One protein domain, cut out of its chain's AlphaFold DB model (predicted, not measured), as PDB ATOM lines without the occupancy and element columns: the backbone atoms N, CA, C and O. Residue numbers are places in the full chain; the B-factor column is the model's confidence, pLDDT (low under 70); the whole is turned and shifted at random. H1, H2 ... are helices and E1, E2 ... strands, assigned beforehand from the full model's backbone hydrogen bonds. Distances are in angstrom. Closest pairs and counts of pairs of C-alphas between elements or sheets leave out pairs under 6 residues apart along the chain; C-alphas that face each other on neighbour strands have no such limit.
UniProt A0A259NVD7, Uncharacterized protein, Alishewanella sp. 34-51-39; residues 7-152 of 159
ATOM      1  N   ASP A   7      38.732  -7.346 -61.099       93.06
ATOM      2  CA  ASP A   7      39.158  -7.996 -59.860       93.06
ATOM      3  C   ASP A   7      40.338  -7.259 -59.209       93.06
ATOM      4  O   ASP A   7      40.314  -6.959 -58.016       93.06
ATOM      5  N   GLU A   8      41.345  -6.880 -59.993       96.12
ATOM      6  CA  GLU A   8      42.504  -6.138 -59.495       96.12
ATOM      7  C   GLU A   8      42.155  -4.696 -59.086       96.12
ATOM      8  O   GLU A   8      42.692  -4.195 -58.096       96.12
ATOM      9  N   ILE A   9      41.228  -4.037 -59.791       97.00
ATOM     10  CA  ILE A   9      40.685  -2.720 -59.409       97.00
ATOM     11  C   ILE A   9      39.923  -2.821 -58.082       97.00
ATOM     12  O   ILE A   9      40.099  -1.977 -57.197       97.00
ATOM     13  N   PHE A  10      39.114  -3.868 -57.906       95.69
ATOM     14  CA  PHE A  10      38.418  -4.126 -56.649       95.69
ATOM     15  C   PHE A  10      39.414  -4.322 -55.498       95.69
ATOM     16  O   PHE A  10      39.301  -3.665 -54.463       95.69
ATOM     17  N   LEU A  11      40.444  -5.152 -55.692       96.44
ATOM     18  CA  LEU A  11      41.502  -5.358 -54.699       96.44
ATOM     19  C   LEU A  11      42.233  -4.054 -54.359       96.44
ATOM     20  O   LEU A  11      42.420  -3.750 -53.181       96.44
ATOM     21  N   ALA A  12      42.599  -3.251 -55.361       97.44
ATOM     22  CA  ALA A  12      43.236  -1.955 -55.145       97.44
ATOM     23  C   ALA A  12      42.329  -0.980 -54.378       97.44
ATOM     24  O   ALA A  12      42.819  -0.235 -53.531       97.44
ATOM     25  N   THR A  13      41.012  -1.020 -54.602       96.25
ATOM     26  CA  THR A  13      40.034  -0.213 -53.848       96.25
ATOM     27  C   THR A  13      40.070  -0.532 -52.352       96.25
ATOM     28  O   THR A  13      39.984   0.377 -51.527       96.25
ATOM     29  N   LEU A  14      40.262  -1.802 -51.975       95.12
ATOM     30  CA  LEU A  14      40.416  -2.185 -50.566       95.12
ATOM     31  C   LEU A  14      41.680  -1.569 -49.948       95.12
ATOM     32  O   LEU A  14      41.644  -1.080 -48.819       95.12
ATOM     33  N   LEU A  15      42.788  -1.544 -50.696       95.69
ATOM     34  CA  LEU A  15      44.032  -0.899 -50.257       95.69
ATOM     35  C   LEU A  15      43.869   0.619 -50.145       95.69
ATOM     36  O   LEU A  15      44.368   1.232 -49.202       95.69
ATOM     37  N   LEU A  16      43.138   1.227 -51.082       95.19
ATOM     38  CA  LEU A  16      42.869   2.659 -51.068       95.19
ATOM     39  C   LEU A  16      42.024   3.035 -49.854       95.19
ATOM     40  O   LEU A  16      42.371   3.973 -49.139       95.19
ATOM     41  N   ARG A  17      40.978   2.253 -49.562       92.00
ATOM     42  CA  ARG A  17      40.172   2.423 -48.353       92.00
ATOM     43  C   ARG A  17      41.060   2.423 -47.111       92.00
ATOM     44  O   ARG A  17      40.986   3.377 -46.343       92.00
ATOM     45  N   TRP A  18      41.959   1.443 -46.967       90.81
ATOM     46  CA  TRP A  18      42.941   1.456 -45.878       90.81
ATOM     47  C   TRP A  18      43.754   2.750 -45.865       90.81
ATOM     48  O   TRP A  18      43.847   3.388 -44.824       90.81
ATOM     49  N   GLN A  19      44.339   3.163 -46.993       90.75
ATOM     50  CA  GLN A  19      45.157   4.381 -47.054       90.75
ATOM     51  C   GLN A  19      44.390   5.624 -46.571       90.75
ATOM     52  O   GLN A  19      44.993   6.493 -45.950       90.75
ATOM     53  N   THR A  20      43.081   5.694 -46.832       88.50
ATOM     54  CA  THR A  20      42.224   6.825 -46.441       88.50
ATOM     55  C   THR A  20      41.707   6.772 -45.004       88.50
ATOM     56  O   THR A  20      41.405   7.819 -44.441       88.50
ATOM     57  N   THR A  21      41.583   5.584 -44.408       86.25
ATOM     58  CA  THR A  21      40.995   5.412 -43.066       86.25
ATOM     59  C   THR A  21      42.005   4.992 -42.006       86.25
ATOM     60  O   THR A  21      41.650   4.894 -40.834       86.25
ATOM     61  N   ALA A  22      43.238   4.669 -42.397       83.62
ATOM     62  CA  ALA A  22      44.266   4.261 -41.459       83.62
ATOM     63  C   ALA A  22      44.656   5.419 -40.526       83.62
ATOM     64  O   ALA A  22      44.654   6.577 -40.948       83.62
ATOM     65  N   PRO A  23      45.056   5.112 -39.281       79.44
ATOM     66  CA  PRO A  23      45.648   6.096 -38.378       79.44
ATOM     67  C   PRO A  23      46.891   6.745 -38.998       79.44
ATOM     68  O   PRO A  23      47.509   6.161 -39.894       79.44
ATOM     69  N   ASP A  24      47.305   7.912 -38.493       79.19
ATOM     70  CA  ASP A  24      48.573   8.522 -38.913       79.19
ATOM     71  C   ASP A  24      49.737   7.528 -38.770       79.19
ATOM     72  O   ASP A  24      49.700   6.614 -37.940       79.19
ATOM     73  N   ASP A  25      50.791   7.717 -39.566       75.88
ATOM     74  CA  ASP A  25      51.964   6.841 -39.528       75.88
ATOM     75  C   ASP A  25      52.475   6.648 -38.091       75.88
ATOM     76  O   ASP A  25      52.630   7.605 -37.326       75.88
ATOM     77  N   ARG A  26      52.714   5.383 -37.724       71.88
ATOM     78  CA  ARG A  26      53.137   4.930 -36.386       71.88
ATOM     79  C   ARG A  26      52.154   5.175 -35.240       71.88
ATOM     80  O   ARG A  26      52.468   4.757 -34.124       71.88
ATOM     81  N   LYS A  27      50.987   5.777 -35.473       75.38
ATOM     82  CA  LYS A  27      49.925   5.861 -34.465       75.38
ATOM     83  C   LYS A  27      49.070   4.601 -34.483       75.38
ATOM     84  O   LYS A  27      48.857   3.979 -35.525       75.38
ATOM     85  N   GLU A  28      48.590   4.228 -33.306       73.25
ATOM     86  CA  GLU A  28      47.548   3.221 -33.166       73.25
ATOM     87  C   GLU A  28      46.180   3.858 -33.392       73.25
ATOM     88  O   GLU A  28      45.909   4.984 -32.974       73.25
ATOM     89  N   GLY A  29      45.305   3.112 -34.043       72.31
ATOM     90  CA  GLY A  29      43.890   3.421 -34.143       72.31
ATOM     91  C   GLY A  29      43.152   2.213 -34.692       72.31
ATOM     92  O   GLY A  29      43.686   1.106 -34.690       72.31
ATOM     93  N   LEU A  30      41.914   2.400 -35.130       69.88
ATOM     94  CA  LEU A  30      41.079   1.293 -35.576       69.88
ATOM     95  C   LEU A  30      41.039   1.233 -37.096       69.88
ATOM     96  O   LEU A  30      40.774   2.236 -37.754       69.88
ATOM     97  N   LEU A  31      41.217   0.036 -37.638       66.50
ATOM     98  CA  LEU A  31      40.877  -0.258 -39.017       66.50
ATOM     99  C   LEU A  31      39.968  -1.482 -39.073       66.50
ATOM    100  O   LEU A  31      40.286  -2.527 -38.515       66.50
ATOM    101  N   ASP A  32      38.811  -1.322 -39.717       67.31
ATOM    102  CA  ASP A  32      37.733  -2.319 -39.742       67.31
ATOM    103  C   ASP A  32      37.376  -2.842 -38.327       67.31
ATOM    104  O   ASP A  32      37.031  -4.004 -38.138       67.31
ATOM    105  N   GLY A  33      37.479  -1.970 -37.314       69.06
ATOM    106  CA  GLY A  33      37.210  -2.292 -35.907       69.06
ATOM    107  C   GLY A  33      38.374  -2.942 -35.149       69.06
ATOM    108  O   GLY A  33      38.236  -3.204 -33.956       69.06
ATOM    109  N   VAL A  34      39.522  -3.167 -35.796       72.56
ATOM    110  CA  VAL A  34      40.696  -3.814 -35.193       72.56
ATOM    111  C   VAL A  34      41.790  -2.784 -34.884       72.56
ATOM    112  O   VAL A  34      42.196  -2.046 -35.792       72.56
ATOM    113  N   PRO A  35      42.313  -2.738 -33.642       75.50
ATOM    114  CA  PRO A  35      43.487  -1.942 -33.302       75.50
ATOM    115  C   PRO A  35      44.667  -2.289 -34.206       75.50
ATOM    116  O   PRO A  35      45.135  -3.425 -34.239       75.50
ATOM    117  N   THR A  36      45.124  -1.306 -34.968       79.06
ATOM    118  CA  THR A  36      46.163  -1.476 -35.974       79.06
ATOM    119  C   THR A  36      47.079  -0.264 -35.962       79.06
ATOM    120  O   THR A  36      46.628   0.872 -36.097       79.06
ATOM    121  N   GLN A  37      48.383  -0.503 -35.856       84.81
ATOM    122  CA  GLN A  37      49.379   0.529 -36.116       84.81
ATOM    123  C   GLN A  37      49.590   0.668 -37.626       84.81
ATOM    124  O   GLN A  37      49.846  -0.329 -38.313       84.81
ATOM    125  N   ASN A  38      49.535   1.893 -38.149       87.81
ATOM    126  CA  ASN A  38      49.896   2.150 -39.539       87.81
ATOM    127  C   ASN A  38      51.414   1.986 -39.708       87.81
ATOM    128  O   ASN A  38      52.191   2.864 -39.343       87.81
ATOM    129  N   SER A  39      51.832   0.823 -40.204       90.88
ATOM    130  CA  SER A  39      53.227   0.480 -40.474       90.88
ATOM    131  C   SER A  39      53.345  -0.231 -41.823       90.88
ATOM    132  O   SER A  39      52.375  -0.802 -42.326       90.88
ATOM    133  N   GLN A  40      54.548  -0.257 -42.398       93.81
ATOM    134  CA  GLN A  40      54.820  -1.005 -43.634       93.81
ATOM    135  C   GLN A  40      54.495  -2.501 -43.482       93.81
ATOM    136  O   GLN A  40      54.011  -3.133 -44.416       93.81
ATOM    137  N   SER A  41      54.739  -3.070 -42.299       93.88
ATOM    138  CA  SER A  41      54.447  -4.474 -42.001       93.88
ATOM    139  C   SER A  41      52.940  -4.736 -41.925       93.88
ATOM    140  O   SER A  41      52.460  -5.674 -42.559       93.88
ATOM    141  N   SER A  42      52.177  -3.861 -41.261       92.31
ATOM    142  CA  SER A  42      50.707  -3.945 -41.206       92.31
ATOM    143  C   SER A  42      50.081  -3.790 -42.596       92.31
ATOM    144  O   SER A  42      49.180  -4.538 -42.964       92.31
ATOM    145  N   ARG A  43      50.601  -2.861 -43.411       94.19
ATOM    146  CA  ARG A  43      50.170  -2.671 -44.805       94.19
ATOM    147  C   ARG A  43      50.443  -3.912 -45.650       94.19
ATOM    148  O   ARG A  43      49.569  -4.344 -46.394       94.19
ATOM    149  N   MET A  44      51.628  -4.507 -45.525       96.62
ATOM    150  CA  MET A  44      51.972  -5.725 -46.262       96.62
ATOM    151  C   MET A  44      51.088  -6.906 -45.853       96.62
ATOM    152  O   MET A  44      50.567  -7.598 -46.725       96.62
ATOM    153  N   GLN A  45      50.879  -7.104 -44.549       95.19
ATOM    154  CA  GLN A  45      49.963  -8.118 -44.025       95.19
ATOM    155  C   GLN A  45      48.560  -7.930 -44.607       95.19
ATOM    156  O   GLN A  45      48.010  -8.868 -45.183       95.19
ATOM    157  N   TYR A  46      48.008  -6.716 -44.528       94.56
ATOM    158  CA  TYR A  46      46.683  -6.424 -45.064       94.56
ATOM    159  C   TYR A  46      46.592  -6.683 -46.565       94.56
ATOM    160  O   TYR A  46      45.666  -7.355 -47.018       94.56
ATOM    161  N   ALA A  47      47.566  -6.201 -47.341       96.62
ATOM    162  CA  ALA A  47      47.584  -6.412 -48.780       96.62
ATOM    163  C   ALA A  47      47.565  -7.908 -49.116       96.62
ATOM    164  O   ALA A  47      46.698  -8.361 -49.859       96.62
ATOM    165  N   LEU A  48      48.446  -8.701 -48.503       97.00
ATOM    166  CA  LEU A  48      48.491 -10.148 -48.714       97.00
ATOM    167  C   LEU A  48      47.208 -10.857 -48.263       97.00
ATOM    168  O   LEU A  48      46.780 -11.813 -48.912       97.00
ATOM    169  N   GLN A  49      46.570 -10.398 -47.185       95.31
ATOM    170  CA  GLN A  49      45.284 -10.925 -46.730       95.31
ATOM    171  C   GLN A  49      44.139 -10.643 -47.702       95.31
ATOM    172  O   GLN A  49      43.195 -11.427 -47.722       95.31
ATOM    173  N   LYS A  50      44.181  -9.536 -48.459       95.19
ATOM    174  CA  LYS A  50      43.154  -9.195 -49.458       95.19
ATOM    175  C   LYS A  50      43.429  -9.831 -50.813       95.19
ATOM    176  O   LYS A  50      42.515 -10.384 -51.412       95.19
ATOM    177  N   LEU A  51      44.675  -9.784 -51.277       95.44
ATOM    178  CA  LEU A  51      45.051 -10.316 -52.585       95.44
ATOM    179  C   LEU A  51      44.876 -11.833 -52.662       95.44
ATOM    180  O   LEU A  51      44.438 -12.344 -53.684       95.44
ATOM    181  N   CYS A  52      45.202 -12.557 -51.593       93.75
ATOM    182  CA  CYS A  52      45.156 -14.015 -51.612       93.75
ATOM    183  C   CYS A  52      43.791 -14.601 -51.188       93.75
ATOM    184  O   CYS A  52      43.716 -15.804 -50.948       93.75
ATOM    185  N   ILE A  53      42.723 -13.795 -51.070       91.50
ATOM    186  CA  ILE A  53      41.385 -14.295 -50.697       91.50
ATOM    187  C   ILE A  53      40.903 -15.323 -51.723       91.50
ATOM    188  O   ILE A  53      40.893 -15.048 -52.920       91.50
ATOM    189  N   GLY A  54      40.477 -16.495 -51.248       89.69
ATOM    190  CA  GLY A  54      39.959 -17.577 -52.091       89.69
ATOM    191  C   GLY A  54      41.034 -18.354 -52.859       89.69
ATOM    192  O   GLY A  54      40.710 -19.302 -53.572       89.69
ATOM    193  N   ILE A  55      42.308 -17.974 -52.718       92.38
ATOM    194  CA  ILE A  55      43.466 -18.655 -53.310       92.38
ATOM    195  C   ILE A  55      44.613 -18.789 -52.299       92.38
ATOM    196  O   ILE A  55      45.775 -18.871 -52.701       92.38
ATOM    197  N   GLU A  56      44.306 -18.797 -50.998       94.06
ATOM    198  CA  GLU A  56      45.269 -18.641 -49.905       94.06
ATOM    199  C   GLU A  56      46.446 -19.613 -50.038       94.06
ATOM    200  O   GLU A  56      47.595 -19.182 -50.114       94.06
ATOM    201  N   ASP A  57      46.177 -20.914 -50.168       93.69
ATOM    202  CA  ASP A  57      47.238 -21.919 -50.272       93.69
ATOM    203  C   ASP A  57      48.048 -21.797 -51.559       93.69
ATOM    204  O   ASP A  57      49.273 -21.893 -51.521       93.69
ATOM    205  N   LYS A  58      47.414 -21.539 -52.707       93.38
ATOM    206  CA  LYS A  58      48.143 -21.332 -53.967       93.38
ATOM    207  C   LYS A  58      49.069 -20.114 -53.859       93.38
ATOM    208  O   LYS A  58      50.230 -20.175 -54.267       93.38
ATOM    209  N   CYS A  59      48.549 -19.024 -53.304       95.00
ATOM    210  CA  CYS A  59      49.239 -17.750 -53.155       95.00
ATOM    211  C   CYS A  59      50.417 -17.878 -52.182       95.00
ATOM    212  O   CYS A  59      51.565 -17.634 -52.554       95.00
ATOM    213  N   TYR A  60      50.155 -18.326 -50.952       96.81
ATOM    214  CA  TYR A  60      51.156 -18.359 -49.893       96.81
ATOM    215  C   TYR A  60      52.184 -19.472 -50.070       96.81
ATOM    216  O   TYR A  60      53.348 -19.228 -49.770       96.81
ATOM    217  N   ASN A  61      51.839 -20.627 -50.657       96.00
ATOM    218  CA  ASN A  61      52.855 -21.617 -51.037       96.00
ATOM    219  C   ASN A  61      53.830 -21.047 -52.073       96.00
ATOM    220  O   ASN A  61      55.042 -21.206 -51.939       96.00
ATOM    221  N   SER A  62      53.308 -20.348 -53.087       95.81
ATOM    222  CA  SER A  62      54.143 -19.729 -54.121       95.81
ATOM    223  C   SER A  62      55.046 -18.650 -53.525       95.81
ATOM    224  O   SER A  62      56.257 -18.666 -53.739       95.81
ATOM    225  N   LEU A  63      54.483 -17.740 -52.722       96.31
ATOM    226  CA  LEU A  63      55.271 -16.709 -52.048       96.31
ATOM    227  C   LEU A  63      56.297 -17.318 -51.088       96.31
ATOM    228  O   LEU A  63      57.436 -16.861 -51.057       96.31
ATOM    229  N   SER A  64      55.936 -18.370 -50.351       96.75
ATOM    230  CA  SER A  64      56.850 -19.081 -49.455       96.75
ATOM    231  C   SER A  64      58.039 -19.678 -50.216       96.75
ATOM    232  O   SER A  64      59.187 -19.523 -49.797       96.75
ATOM    233  N   ALA A  65      57.796 -20.284 -51.380       95.38
ATOM    234  CA  ALA A  65      58.851 -20.850 -52.216       95.38
ATOM    235  C   ALA A  65      59.833 -19.782 -52.728       95.38
ATOM    236  O   ALA A  65      61.042 -20.017 -52.723       95.38
ATOM    237  N   TYR A  66      59.334 -18.608 -53.128       94.31
ATOM    238  CA  TYR A  66      60.169 -17.526 -53.662       94.31
ATOM    239  C   TYR A  66      60.826 -16.643 -52.593       94.31
ATOM    240  O   TYR A  66      61.802 -15.959 -52.887       94.31
ATOM    241  N   SER A  67      60.329 -16.657 -51.354       93.88
ATOM    242  CA  SER A  67      60.812 -15.798 -50.261       93.88
ATOM    243  C   SER A  67      61.690 -16.526 -49.235       93.88
ATOM    244  O   SER A  67      61.752 -16.138 -48.066       93.88
ATOM    245  N   ARG A  68      62.401 -17.576 -49.671       94.06
ATOM    246  CA  ARG A  68      63.374 -18.286 -48.830       94.06
ATOM    247  C   ARG A  68      64.530 -17.375 -48.412       94.06
ATOM    248  O   ARG A  68      65.088 -16.626 -49.211       94.06
ATOM    249  N   ARG A  69      64.894 -17.485 -47.142       91.50
ATOM    250  CA  ARG A  69      66.004 -16.807 -46.475       91.50
ATOM    251  C   ARG A  69      67.267 -17.662 -46.543       91.50
ATOM    252  O   ARG A  69      67.234 -18.848 -46.868       91.50
ATOM    253  N   THR A  70      68.393 -17.059 -46.181       90.50
ATOM    254  CA  THR A  70      69.691 -17.743 -46.089       90.50
ATOM    255  C   THR A  70      69.753 -18.778 -44.964       90.50
ATOM    256  O   THR A  70      70.553 -19.702 -45.044       90.50
ATOM    257  N   ASP A  71      68.904 -18.650 -43.942       90.06
ATOM    258  CA  ASP A  71      68.781 -19.595 -42.823       90.06
ATOM    259  C   ASP A  71      67.874 -20.802 -43.134       90.06
ATOM    260  O   ASP A  71      67.632 -21.633 -42.265       90.06
ATOM    261  N   GLY A  72      67.377 -20.918 -44.371       91.62
ATOM    262  CA  GLY A  72      66.523 -22.019 -44.821       91.62
ATOM    263  C   GLY A  72      65.030 -21.830 -44.538       91.62
ATOM    264  O   GLY A  72      64.220 -22.526 -45.154       91.62
ATOM    265  N   ASN A  73      64.654 -20.865 -43.693       95.38
ATOM    266  CA  ASN A  73      63.259 -20.496 -43.455       95.38
ATOM    267  C   ASN A  73      62.716 -19.603 -44.581       95.38
ATOM    268  O   ASN A  73      63.455 -19.150 -45.455       95.38
ATOM    269  N   SER A  74      61.413 -19.328 -44.581       95.94
ATOM    270  CA  SER A  74      60.773 -18.454 -45.571       95.94
ATOM    271  C   SER A  74      60.003 -17.334 -44.897       95.94
ATOM    272  O   SER A  74      59.325 -17.578 -43.906       95.94
ATOM    273  N   PHE A  75      60.063 -16.112 -45.436       96.69
ATOM    274  CA  PHE A  75      59.344 -14.971 -44.854       96.69
ATOM    275  C   PHE A  75      57.829 -15.188 -44.765       96.69
ATOM    276  O   PHE A  75      57.181 -14.560 -43.931       96.69
ATOM    277  N   ILE A  76      57.274 -16.080 -45.590       97.31
ATOM    278  CA  ILE A  76      55.900 -16.566 -45.470       97.31
ATOM    279  C   ILE A  76      55.953 -18.061 -45.169       97.31
ATOM    280  O   ILE A  76      56.520 -18.835 -45.940       97.31
ATOM    281  N   SER A  77      55.375 -18.478 -44.047       97.25
ATOM    282  CA  SER A  77      55.449 -19.863 -43.573       97.25
ATOM    283  C   SER A  77      54.215 -20.239 -42.763       97.25
ATOM    284  O   SER A  77      53.534 -19.369 -42.222       97.25
ATOM    285  N   ARG A  78      53.951 -21.545 -42.666       97.06
ATOM    286  CA  ARG A  78      52.989 -22.094 -41.704       97.06
ATOM    287  C   ARG A  78      53.581 -22.303 -40.313       97.06
ATOM    288  O   ARG A  78      52.864 -22.289 -39.322       97.06
ATOM    289  N   ASP A  79      54.896 -22.468 -40.240       95.75
ATOM    290  CA  ASP A  79      55.619 -22.512 -38.976       95.75
ATOM    291  C   ASP A  79      56.037 -21.094 -38.583       95.75
ATOM    292  O   ASP A  79      56.881 -20.492 -39.252       95.75
ATOM    293  N   SER A  80      55.431 -20.566 -37.517       96.44
ATOM    294  CA  SER A  80      55.741 -19.251 -36.954       96.44
ATOM    295  C   SER A  80      56.763 -19.296 -35.814       96.44
ATOM    296  O   SER A  80      57.118 -18.243 -35.294       96.44
ATOM    297  N   THR A  81      57.215 -20.477 -35.379       95.94
ATOM    298  CA  THR A  81      57.997 -20.637 -34.136       95.94
ATOM    299  C   THR A  81      59.381 -19.990 -34.194       95.94
ATOM    300  O   THR A  81      59.912 -19.572 -33.167       95.94
ATOM    301  N   TRP A  82      59.953 -19.862 -35.390       94.38
ATOM    302  CA  TRP A  82      61.239 -19.206 -35.632       94.38
ATOM    303  C   TRP A  82      61.105 -17.704 -35.939       94.38
ATOM    304  O   TRP A  82      62.118 -17.004 -35.998       94.38
ATOM    305  N   MET A  83      59.884 -17.202 -36.163       96.69
ATOM    306  CA  MET A  83      59.661 -15.810 -36.550       96.69
ATOM    307  C   MET A  83      59.852 -14.869 -35.361       96.69
ATOM    308  O   MET A  83      59.353 -15.099 -34.263       96.69
ATOM    309  N   LEU A  84      60.534 -13.756 -35.604       94.75
ATOM    310  CA  LEU A  84      60.783 -12.708 -34.621       94.75
ATOM    311  C   LEU A  84      59.567 -11.794 -34.444       94.75
ATOM    312  O   LEU A  84      59.330 -11.305 -33.343       94.75
ATOM    313  N   ALA A  85      58.815 -11.546 -35.517       94.12
ATOM    314  CA  ALA A  85      57.577 -10.775 -35.482       94.12
ATOM    315  C   ALA A  85      56.511 -11.430 -36.379       94.12
ATOM    316  O   ALA A  85      56.263 -10.944 -37.485       94.12
ATOM    317  N   PRO A  86      55.892 -12.545 -35.947       95.56
ATOM    318  CA  PRO A  86      54.886 -13.233 -36.743       95.56
ATOM    319  C   PRO A  86      53.597 -12.414 -36.831       95.56
ATOM    320  O   PRO A  86      52.972 -12.092 -35.823       95.56
ATOM    321  N   HIS A  87      53.166 -12.116 -38.052       94.12
ATOM    322  CA  HIS A  87      51.852 -11.554 -38.338       94.12
ATOM    323  C   HIS A  87      50.987 -12.604 -39.021       94.12
ATOM    324  O   HIS A  87      51.359 -13.165 -40.050       94.12
ATOM    325  N   HIS A  88      49.809 -12.861 -38.461       94.94
ATOM    326  CA  HIS A  88      48.865 -13.814 -39.031       94.94
ATOM    327  C   HIS A  88      48.322 -13.320 -40.378       94.94
ATOM    328  O   HIS A  88      47.873 -12.181 -40.490       94.94
ATOM    329  N   LEU A  89      48.361 -14.161 -41.410       94.62
ATOM    330  CA  LEU A  89      47.762 -13.867 -42.710       94.62
ATOM    331  C   LEU A  89      46.336 -14.427 -42.746       94.62
ATOM    332  O   LEU A  89      45.392 -13.726 -42.391       94.62
ATOM    333  N   ARG A  90      46.169 -15.684 -43.157       91.75
ATOM    334  CA  ARG A  90      44.900 -16.423 -43.161       91.75
ATOM    335  C   ARG A  90      45.172 -17.913 -42.991       91.75
ATOM    336  O   ARG A  90      46.214 -18.401 -43.421       91.75
ATOM    337  N   GLY A  91      44.221 -18.639 -42.404       89.25
ATOM    338  CA  GLY A  91      44.413 -20.054 -42.081       89.25
ATOM    339  C   GLY A  91      45.604 -20.232 -41.141       89.25
ATOM    340  O   GLY A  91      45.719 -19.505 -40.158       89.25
ATOM    341  N   GLU A  92      46.508 -21.147 -41.470       94.25
ATOM    342  CA  GLU A  92      47.736 -21.402 -40.705       94.25
ATOM    343  C   GLU A  92      48.946 -20.619 -41.237       94.25
ATOM    344  O   GLU A  92      50.076 -20.977 -40.939       94.25
ATOM    345  N   TRP A  93      48.751 -19.584 -42.061       97.62
ATOM    346  CA  TRP A  93      49.854 -18.835 -42.671       97.62
ATOM    347  C   TRP A  93      50.249 -17.593 -41.877       97.62
ATOM    348  O   TRP A  93      49.399 -16.815 -41.437       97.62
ATOM    349  N   TYR A  94      51.557 -17.364 -41.791       97.94
ATOM    350  CA  TYR A  94      52.171 -16.238 -41.099       97.94
ATOM    351  C   TYR A  94      53.185 -15.520 -41.993       97.94
ATOM    352  O   TYR A  94      53.813 -16.124 -42.866       97.94
ATOM    353  N   LEU A  95      53.346 -14.223 -41.745       97.44
ATOM    354  CA  LEU A  95      54.352 -13.344 -42.327       97.44
ATOM    355  C   LEU A  95      55.356 -12.940 -41.243       97.44
ATOM    356  O   LEU A  95      54.964 -12.399 -40.211       97.44
ATOM    357  N   GLU A  96      56.645 -13.132 -41.494       96.75
ATOM    358  CA  GLU A  96      57.709 -12.547 -40.676       96.75
ATOM    359  C   GLU A  96      57.809 -11.046 -40.963       96.75
ATOM    360  O   GLU A  96      58.219 -10.646 -42.047       96.75
ATOM    361  N   CYS A  97      57.473 -10.193 -40.002       92.94
ATOM    362  CA  CYS A  97      57.416  -8.748 -40.211       92.94
ATOM    363  C   CYS A  97      58.715  -7.994 -39.897       92.94
ATOM    364  O   CYS A  97      58.813  -6.804 -40.231       92.94
ATOM    365  N   LYS A  98      59.729  -8.646 -39.314       92.94
ATOM    366  CA  LYS A  98      61.053  -8.053 -39.080       92.94
ATOM    367  C   LYS A  98      61.896  -8.077 -40.360       92.94
ATOM    368  O   LYS A  98      62.881  -8.800 -40.481       92.94
ATOM    369  N   MET A  99      61.482  -7.252 -41.320       93.75
ATOM    370  CA  MET A  99      62.076  -7.119 -42.653       93.75
ATOM    371  C   MET A  99      62.397  -5.662 -42.990       93.75
ATOM    372  O   MET A  99      61.657  -4.758 -42.587       93.75
ATOM    373  N   SER A 100      63.422  -5.425 -43.809       95.12
ATOM    374  CA  SER A 100      63.623  -4.128 -44.467       95.12
ATOM    375  C   SER A 100      62.513  -3.849 -45.489       95.12
ATOM    376  O   SER A 100      61.796  -4.762 -45.905       95.12
ATOM    377  N   LEU A 101      62.348  -2.589 -45.909       96.06
ATOM    378  CA  LEU A 101      61.410  -2.261 -46.987       96.06
ATOM    379  C   LEU A 101      61.779  -3.008 -48.278       96.06
ATOM    380  O   LEU A 101      60.902  -3.605 -48.890       96.06
ATOM    381  N   ASP A 102      63.062  -3.073 -48.639       96.81
ATOM    382  CA  ASP A 102      63.515  -3.776 -49.847       96.81
ATOM    383  C   ASP A 102      63.148  -5.263 -49.835       96.81
ATOM    384  O   ASP A 102      62.699  -5.801 -50.844       96.81
ATOM    385  N   GLN A 103      63.261  -5.923 -48.678       96.06
ATOM    386  CA  GLN A 103      62.820  -7.310 -48.518       96.06
ATOM    387  C   GLN A 103      61.309  -7.445 -48.727       96.06
ATOM    388  O   GLN A 103      60.876  -8.326 -49.470       96.06
ATOM    389  N   LYS A 104      60.507  -6.541 -48.140       97.38
ATOM    390  CA  LYS A 104      59.050  -6.508 -48.353       97.38
ATOM    391  C   LYS A 104      58.715  -6.347 -49.838       97.38
ATOM    392  O   LYS A 104      57.936  -7.127 -50.379       97.38
ATOM    393  N   LEU A 105      59.334  -5.377 -50.512       97.12
ATOM    394  CA  LEU A 105      59.098  -5.101 -51.932       97.12
ATOM    395  C   LEU A 105      59.555  -6.257 -52.832       97.12
ATOM    396  O   LEU A 105      58.858  -6.593 -53.789       97.12
ATOM    397  N   ASN A 106      60.670  -6.915 -52.507       96.06
ATOM    398  CA  ASN A 106      61.126  -8.096 -53.236       96.06
ATOM    399  C   ASN A 106      60.107  -9.241 -53.147       96.06
ATOM    400  O   ASN A 106      59.767  -9.833 -54.168       96.06
ATOM    401  N   ILE A 107      59.557  -9.511 -51.957       96.56
ATOM    402  CA  ILE A 107      58.515 -10.535 -51.777       96.56
ATOM    403  C   ILE A 107      57.274 -10.195 -52.609       96.56
ATOM    404  O   ILE A 107      56.749 -11.053 -53.317       96.56
ATOM    405  N   LEU A 108      56.827  -8.937 -52.562       97.25
ATOM    406  CA  LEU A 108      55.654  -8.480 -53.312       97.25
ATOM    407  C   LEU A 108      55.872  -8.545 -54.826       97.25
ATOM    408  O   LEU A 108      54.923  -8.801 -55.562       97.25
ATOM    409  N   SER A 109      57.110  -8.414 -55.310       95.62
ATOM    410  CA  SER A 109      57.419  -8.567 -56.738       95.62
ATOM    411  C   SER A 109      57.043  -9.951 -57.294       95.62
ATOM    412  O   SER A 109      56.722 -10.080 -58.482       95.62
ATOM    413  N   TYR A 110      57.000 -10.981 -56.439       95.75
ATOM    414  CA  TYR A 110      56.601 -12.334 -56.822       95.75
ATOM    415  C   TYR A 110      55.091 -12.498 -57.024       95.75
ATOM    416  O   TYR A 110      54.678 -13.517 -57.573       95.75
ATOM    417  N   LEU A 111      54.262 -11.501 -56.694       95.69
ATOM    418  CA  LEU A 111      52.829 -11.510 -57.024       95.69
ATOM    419  C   LEU A 111      52.593 -11.679 -58.535       95.69
ATOM    420  O   LEU A 111      51.700 -12.421 -58.945       95.69
ATOM    421  N   ASN A 112      53.473 -11.117 -59.370       94.06
ATOM    422  CA  ASN A 112      53.441 -11.326 -60.820       94.06
ATOM    423  C   ASN A 112      53.618 -12.799 -61.220       94.06
ATOM    424  O   ASN A 112      53.062 -13.244 -62.220       94.06
ATOM    425  N   LYS A 113      54.379 -13.585 -60.444       91.69
ATOM    426  CA  LYS A 113      54.573 -15.026 -60.692       91.69
ATOM    427  C   LYS A 113      53.335 -15.853 -60.339       91.69
ATOM    428  O   LYS A 113      53.226 -16.990 -60.781       91.69
ATOM    429  N   ILE A 114      52.410 -15.282 -59.570       91.00
ATOM    430  CA  ILE A 114      51.189 -15.941 -59.087       91.00
ATOM    431  C   ILE A 114      49.990 -15.623 -60.000       91.00
ATOM    432  O   ILE A 114      48.973 -16.315 -59.941       91.00
ATOM    433  N   GLY A 115      50.135 -14.641 -60.898       92.88
ATOM    434  CA  GLY A 115      49.144 -14.287 -61.920       92.88
ATOM    435  C   GLY A 115      48.597 -12.861 -61.821       92.88
ATOM    436  O   GLY A 115      47.830 -12.451 -62.694       92.88
ATOM    437  N   PHE A 116      48.997 -12.093 -60.803       96.19
ATOM    438  CA  PHE A 116      48.638 -10.679 -60.702       96.19
ATOM    439  C   PHE A 116      49.364  -9.850 -61.764       96.19
ATOM    440  O   PHE A 116      50.483 -10.176 -62.167       96.19
ATOM    441  N   SER A 117      48.733  -8.779 -62.243       96.88
ATOM    442  CA  SER A 117      49.362  -7.893 -63.218       96.88
ATOM    443  C   SER A 117      50.506  -7.084 -62.609       96.88
ATOM    444  O   SER A 117      50.517  -6.750 -61.420       96.88
ATOM    445  N   SER A 118      51.430  -6.654 -63.469       96.81
ATOM    446  CA  SER A 118      52.493  -5.722 -63.091       96.81
ATOM    447  C   SER A 118      51.949  -4.402 -62.538       96.81
ATOM    448  O   SER A 118      52.594  -3.795 -61.685       96.81
ATOM    449  N   ALA A 119      50.776  -3.952 -63.003       97.38
ATOM    450  CA  ALA A 119      50.140  -2.735 -62.512       97.38
ATOM    451  C   ALA A 119      49.651  -2.906 -61.067       97.38
ATOM    452  O   ALA A 119      49.943  -2.051 -60.230       97.38
ATOM    453  N   LEU A 120      48.994  -4.029 -60.746       98.06
ATOM    454  CA  LEU A 120      48.578  -4.326 -59.374       98.06
ATOM    455  C   LEU A 120      49.778  -4.544 -58.460       98.06
ATOM    456  O   LEU A 120      49.828  -3.969 -57.378       98.06
ATOM    457  N   THR A 121      50.780  -5.304 -58.898       97.88
ATOM    458  CA  THR A 121      52.000  -5.514 -58.112       97.88
ATOM    459  C   THR A 121      52.692  -4.187 -57.786       97.88
ATOM    460  O   THR A 121      53.074  -3.955 -56.642       97.88
ATOM    461  N   ALA A 122      52.793  -3.270 -58.755       97.94
ATOM    462  CA  ALA A 122      53.341  -1.936 -58.518       97.94
ATOM    463  C   ALA A 122      52.476  -1.110 -57.547       97.94
ATOM    464  O   ALA A 122      53.022  -0.469 -56.651       97.94
ATOM    465  N   CYS A 123      51.147  -1.170 -57.685       98.38
ATOM    466  CA  CYS A 123      50.196  -0.540 -56.766       98.38
ATOM    467  C   CYS A 123      50.396  -1.023 -55.321       98.38
ATOM    468  O   CYS A 123      50.535  -0.213 -54.406       98.38
ATOM    469  N   VAL A 124      50.506  -2.336 -55.114       98.12
ATOM    470  CA  VAL A 124      50.731  -2.940 -53.792       98.12
ATOM    471  C   VAL A 124      52.087  -2.532 -53.211       98.12
ATOM    472  O   VAL A 124      52.171  -2.198 -52.030       98.12
ATOM    473  N   CYS A 125      53.143  -2.521 -54.026       98.00
ATOM    474  CA  CYS A 125      54.463  -2.056 -53.603       98.00
ATOM    475  C   CYS A 125      54.427  -0.601 -53.116       98.00
ATOM    476  O   CYS A 125      54.964  -0.298 -52.048       98.00
ATOM    477  N   ASP A 126      53.768   0.293 -53.856       98.12
ATOM    478  CA  ASP A 126      53.635   1.694 -53.460       98.12
ATOM    479  C   ASP A 126      52.754   1.857 -52.210       98.12
ATOM    480  O   ASP A 126      53.138   2.595 -51.300       98.12
ATOM    481  N   PHE A 127      51.660   1.095 -52.092       97.19
ATOM    482  CA  PHE A 127      50.831   1.057 -50.884       97.19
ATOM    483  C   PHE A 127      51.648   0.680 -49.642       97.19
ATOM    484  O   PHE A 127      51.585   1.374 -48.624       97.19
ATOM    485  N   VAL A 128      52.442  -0.395 -49.723       96.81
ATOM    486  CA  VAL A 128      53.292  -0.879 -48.623       96.81
ATOM    487  C   VAL A 128      54.415   0.103 -48.301       96.81
ATOM    488  O   VAL A 128      54.743   0.285 -47.130       96.81
ATOM    489  N   ALA A 129      54.951   0.792 -49.309       95.62
ATOM    490  CA  ALA A 129      55.928   1.862 -49.131       95.62
ATOM    491  C   ALA A 129      55.333   3.158 -48.545       95.62
ATOM    492  O   ALA A 129      56.079   4.107 -48.315       95.62
ATOM    493  N   GLY A 130      54.019   3.215 -48.300       93.81
ATOM    494  CA  GLY A 130      53.350   4.398 -47.758       93.81
ATOM    495  C   GLY A 130      53.105   5.505 -48.786       93.81
ATOM    496  O   GLY A 130      52.844   6.639 -48.399       93.81
ATOM    497  N   LYS A 131      53.196   5.198 -50.083       95.19
ATOM    498  CA  LYS A 131      52.956   6.148 -51.171       95.19
ATOM    499  C   LYS A 131      51.499   6.110 -51.612       95.19
ATOM    500  O   LYS A 131      50.815   5.101 -51.455       95.19
ATOM    501  N   GLU A 132      51.055   7.199 -52.227       94.88
ATOM    502  CA  GLU A 132      49.717   7.278 -52.803       94.88
ATOM    503  C   GLU A 132      49.535   6.321 -53.985       94.88
ATOM    504  O   GLU A 132      50.343   6.296 -54.923       94.88
ATOM    505  N   ILE A 133      48.417   5.592 -53.969       97.31
ATOM    506  CA  ILE A 133      48.073   4.629 -55.021       97.31
ATOM    507  C   ILE A 133      46.991   5.095 -56.002       97.31
ATOM    508  O   ILE A 133      46.712   4.395 -56.972       97.31
ATOM    509  N   ASN A 134      46.425   6.295 -55.823       96.06
ATOM    510  CA  ASN A 134      45.382   6.847 -56.705       96.06
ATOM    511  C   ASN A 134      45.792   6.847 -58.185       96.06
ATOM    512  O   ASN A 134      44.986   6.574 -59.065       96.06
ATOM    513  N   LYS A 135      47.082   7.064 -58.461       96.44
ATOM    514  CA  LYS A 135      47.663   7.058 -59.813       96.44
ATOM    515  C   LYS A 135      47.523   5.733 -60.581       96.44
ATOM    516  O   LYS A 135      47.765   5.721 -61.787       96.44
ATOM    517  N   TYR A 136      47.213   4.626 -59.902       97.75
ATOM    518  CA  TYR A 136      47.012   3.317 -60.533       97.75
ATOM    519  C   TYR A 136      45.568   3.083 -60.975       97.75
ATOM    520  O   TYR A 136      45.339   2.179 -61.775       97.75
ATOM    521  N   PHE A 137      44.609   3.862 -60.479       97.56
ATOM    522  CA  PHE A 137      43.207   3.701 -60.844       97.56
ATOM    523  C   PHE A 137      42.936   4.231 -62.256       97.56
ATOM    524  O   PHE A 137      43.620   5.170 -62.686       97.56
ATOM    525  N   PRO A 138      41.981   3.618 -62.978       96.81
ATOM    526  CA  PRO A 138      41.562   4.092 -64.290       96.81
ATOM    527  C   PRO A 138      40.982   5.514 -64.223       96.81
ATOM    528  O   PRO A 138      40.454   5.930 -63.190       96.81
ATOM    529  N   THR A 139      41.069   6.257 -65.326       96.12
ATOM    530  CA  THR A 139      40.300   7.498 -65.514       96.12
ATOM    531  C   THR A 139      38.813   7.195 -65.685       96.12
ATOM    532  O   THR A 139      38.398   6.035 -65.729       96.12
ATOM    533  N   GLU A 140      37.991   8.239 -65.775       95.25
ATOM    534  CA  GLU A 140      36.564   8.090 -66.055       95.25
ATOM    535  C   GLU A 140      36.332   7.388 -67.401       95.25
ATOM    536  O   GLU A 140      35.599   6.403 -67.460       95.25
ATOM    537  N   GLU A 141      37.036   7.812 -68.452       96.12
ATOM    538  CA  GLU A 141      36.947   7.217 -69.789       96.12
ATOM    539  C   GLU A 141      37.386   5.747 -69.778       96.12
ATOM    540  O   GLU A 141      36.657   4.875 -70.250       96.12
ATOM    541  N   GLU A 142      38.534   5.447 -69.158       95.94
ATOM    542  CA  GLU A 142      39.032   4.071 -69.015       95.94
ATOM    543  C   GLU A 142      38.043   3.202 -68.210       95.94
ATOM    544  O   GLU A 142      37.842   2.027 -68.518       95.94
ATOM    545  N   SER A 143      37.386   3.769 -67.193       94.25
ATOM    546  CA  SER A 143      36.388   3.060 -66.381       94.25
ATOM    547  C   SER A 143      35.133   2.715 -67.182       94.25
ATOM    548  O   SER A 143      34.616   1.604 -67.046       94.25
ATOM    549  N   ILE A 144      34.658   3.631 -68.033       94.69
ATOM    550  CA  ILE A 144      33.524   3.389 -68.938       94.69
ATOM    551  C   ILE A 144      33.858   2.235 -69.890       94.69
ATOM    552  O   ILE A 144      33.084   1.282 -69.985       94.69
ATOM    553  N   GLU A 145      35.035   2.259 -70.519       94.38
ATOM    554  CA  GLU A 145      35.477   1.199 -71.435       94.38
ATOM    555  C   GLU A 145      35.550  -0.177 -70.753       94.38
ATOM    556  O   GLU A 145      35.110  -1.189 -71.316       94.38
ATOM    557  N   ILE A 146      36.077  -0.228 -69.523       93.94
ATOM    558  CA  ILE A 146      36.147  -1.457 -68.720       93.94
ATOM    559  C   ILE A 146      34.739  -1.980 -68.423       93.94
ATOM    560  O   ILE A 146      34.471  -3.167 -68.620       93.94
ATOM    561  N   LEU A 147      33.824  -1.109 -67.987       91.50
ATOM    562  CA  LEU A 147      32.447  -1.494 -67.676       91.50
ATOM    563  C   LEU A 147      31.699  -2.004 -68.908       91.50
ATOM    564  O   LEU A 147      31.029  -3.033 -68.830       91.50
ATOM    565  N   GLU A 148      31.825  -1.330 -70.049       92.00
ATOM    566  CA  GLU A 148      31.229  -1.793 -71.303       92.00
ATOM    567  C   GLU A 148      31.767  -3.160 -71.722       92.00
ATOM    568  O   GLU A 148      31.006  -4.024 -72.162       92.00
ATOM    569  N   LYS A 149      33.077  -3.382 -71.570       90.38
ATOM    570  CA  LYS A 149      33.688  -4.683 -71.845       90.38
ATOM    571  C   LYS A 149      33.098  -5.768 -70.946       90.38
ATOM    572  O   LYS A 149      32.720  -6.817 -71.458       90.38
ATOM    573  N   CYS A 150      32.943  -5.502 -69.652       88.00
ATOM    574  CA  CYS A 150      32.317  -6.449 -68.733       88.00
ATOM    575  C   CYS A 150      30.856  -6.734 -69.093       88.00
ATOM    576  O   CYS A 150      30.465  -7.896 -69.120       88.00
ATOM    577  N   LYS A 151      30.060  -5.717 -69.443       88.38
ATOM    578  CA  LYS A 151      28.674  -5.924 -69.903       88.38
ATOM    579  C   LYS A 151      28.604  -6.834 -71.132       88.38
ATOM    580  O   LYS A 151      27.735  -7.696 -71.205       88.38
ATOM    581  N   ARG A 152      29.536  -6.683 -72.080       88.38
ATOM    582  CA  ARG A 152      29.624  -7.560 -73.261       88.38
ATOM    583  C   ARG A 152      30.025  -8.995 -72.911       88.38
ATOM    584  O   ARG A 152      29.525  -9.921 -73.535       88.38
TER     585      ARG A 152
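AT A GLANCE: This is residues 7 to 152 of the 159 residues of an uncharacterized protein of Alishewanella sp. 34-51-39 (UniProt A0A259NVD7). Three helices, H1, H2 and H6, make an up-and-down bundle, each running against the one before it in the chain, and H4 packs on H6; a small strand hairpin, E1 and E2, lies beyond the end of H1, a second, E3 and E4, packs on H2, and H3 and H5 lie together near the end of H2 and the beginning of H6. Residues 139 to 145 and 147 to 152, most of them in H7, stick out from this body as an arm. The printed part has 146 residues, with seven named helices and four named strands in the order H1 E1 E2 H2 H3 E3 E4 H4 H5 H6 H7, mostly helix, with two antiparallel sheets of two strands. It is compact, with a radius of gyration of the C-alphas of 15.8 A, and spans 49 by 33 by 26 A.

IN THESE COORDINATES: Find C-alpha 7 at (39.158, -7.996, -59.860); from there H1 runs 21.6 A to residue 21. Next come E1, residues 28 to 31, and E2, residues 34 to 37. H2, residues 40 to 51, covers 16.2 A, and H3, residues 56 to 66, 15.4 A. E3 is residues 86 to 88 and E4 residues 94 to 96. H4 is residues 101 to 109, 12.3 A, and H5 residues 111 to 114. H6, residues 118 to 128, begins at C-alpha 118 (52.493, -5.722, -63.091) and covers 15.3 A. H7, residues 140 to 152, covers 18.6 A and ends at C-alpha 152 (29.624, -7.560, -73.261).

HOW THE PARTS SIT: Start at H1: its residues 11 to 15 touch H2, with Leu 11 and Leu 51 the closest C-alphas at 6.5 A, opposite ways at a shallow tilt of 34 degrees, only just short of steep. The hub is H6, which touches H1 the same way at a shallow tilt of 16 degrees, closest C-alphas Glu 8 and Leu 120, 6.3 A. H6 touches H2 opposite ways, closest C-alphas Gln 40 and Val 128, 5.2 A, and H4 opposite ways, closest C-alphas Leu 105 and Cys 125, 5.8 A. H3 and H5 only just touch, with 3 pairs of C-alphas within 8 A, the closest Cys 59 and Ile 114, 6.5 A. In the hairpin E1 and E2, look for N 31 and O 34, 2.9 A; in the hairpin E3 and E4, for N 87 and O 95, 2.8 A. The closest C-alphas of H2 and E3 are Gln 45 and His 87, 6.9 A. In H1, H2, H3, H4, H6 and H7 every O i to N i+4 pair is within hydrogen-bond range; H5 is too short for one.

THE WHOLE: The C-alphas farthest apart are those of Asp 71 and Arg 152, 51.0 A. The printed part has no cut. The links H3 to E3 and H6 to H7 are long. Look at residues 30 to 33 for pLDDT under 70; the mean of the printed part is 92.6.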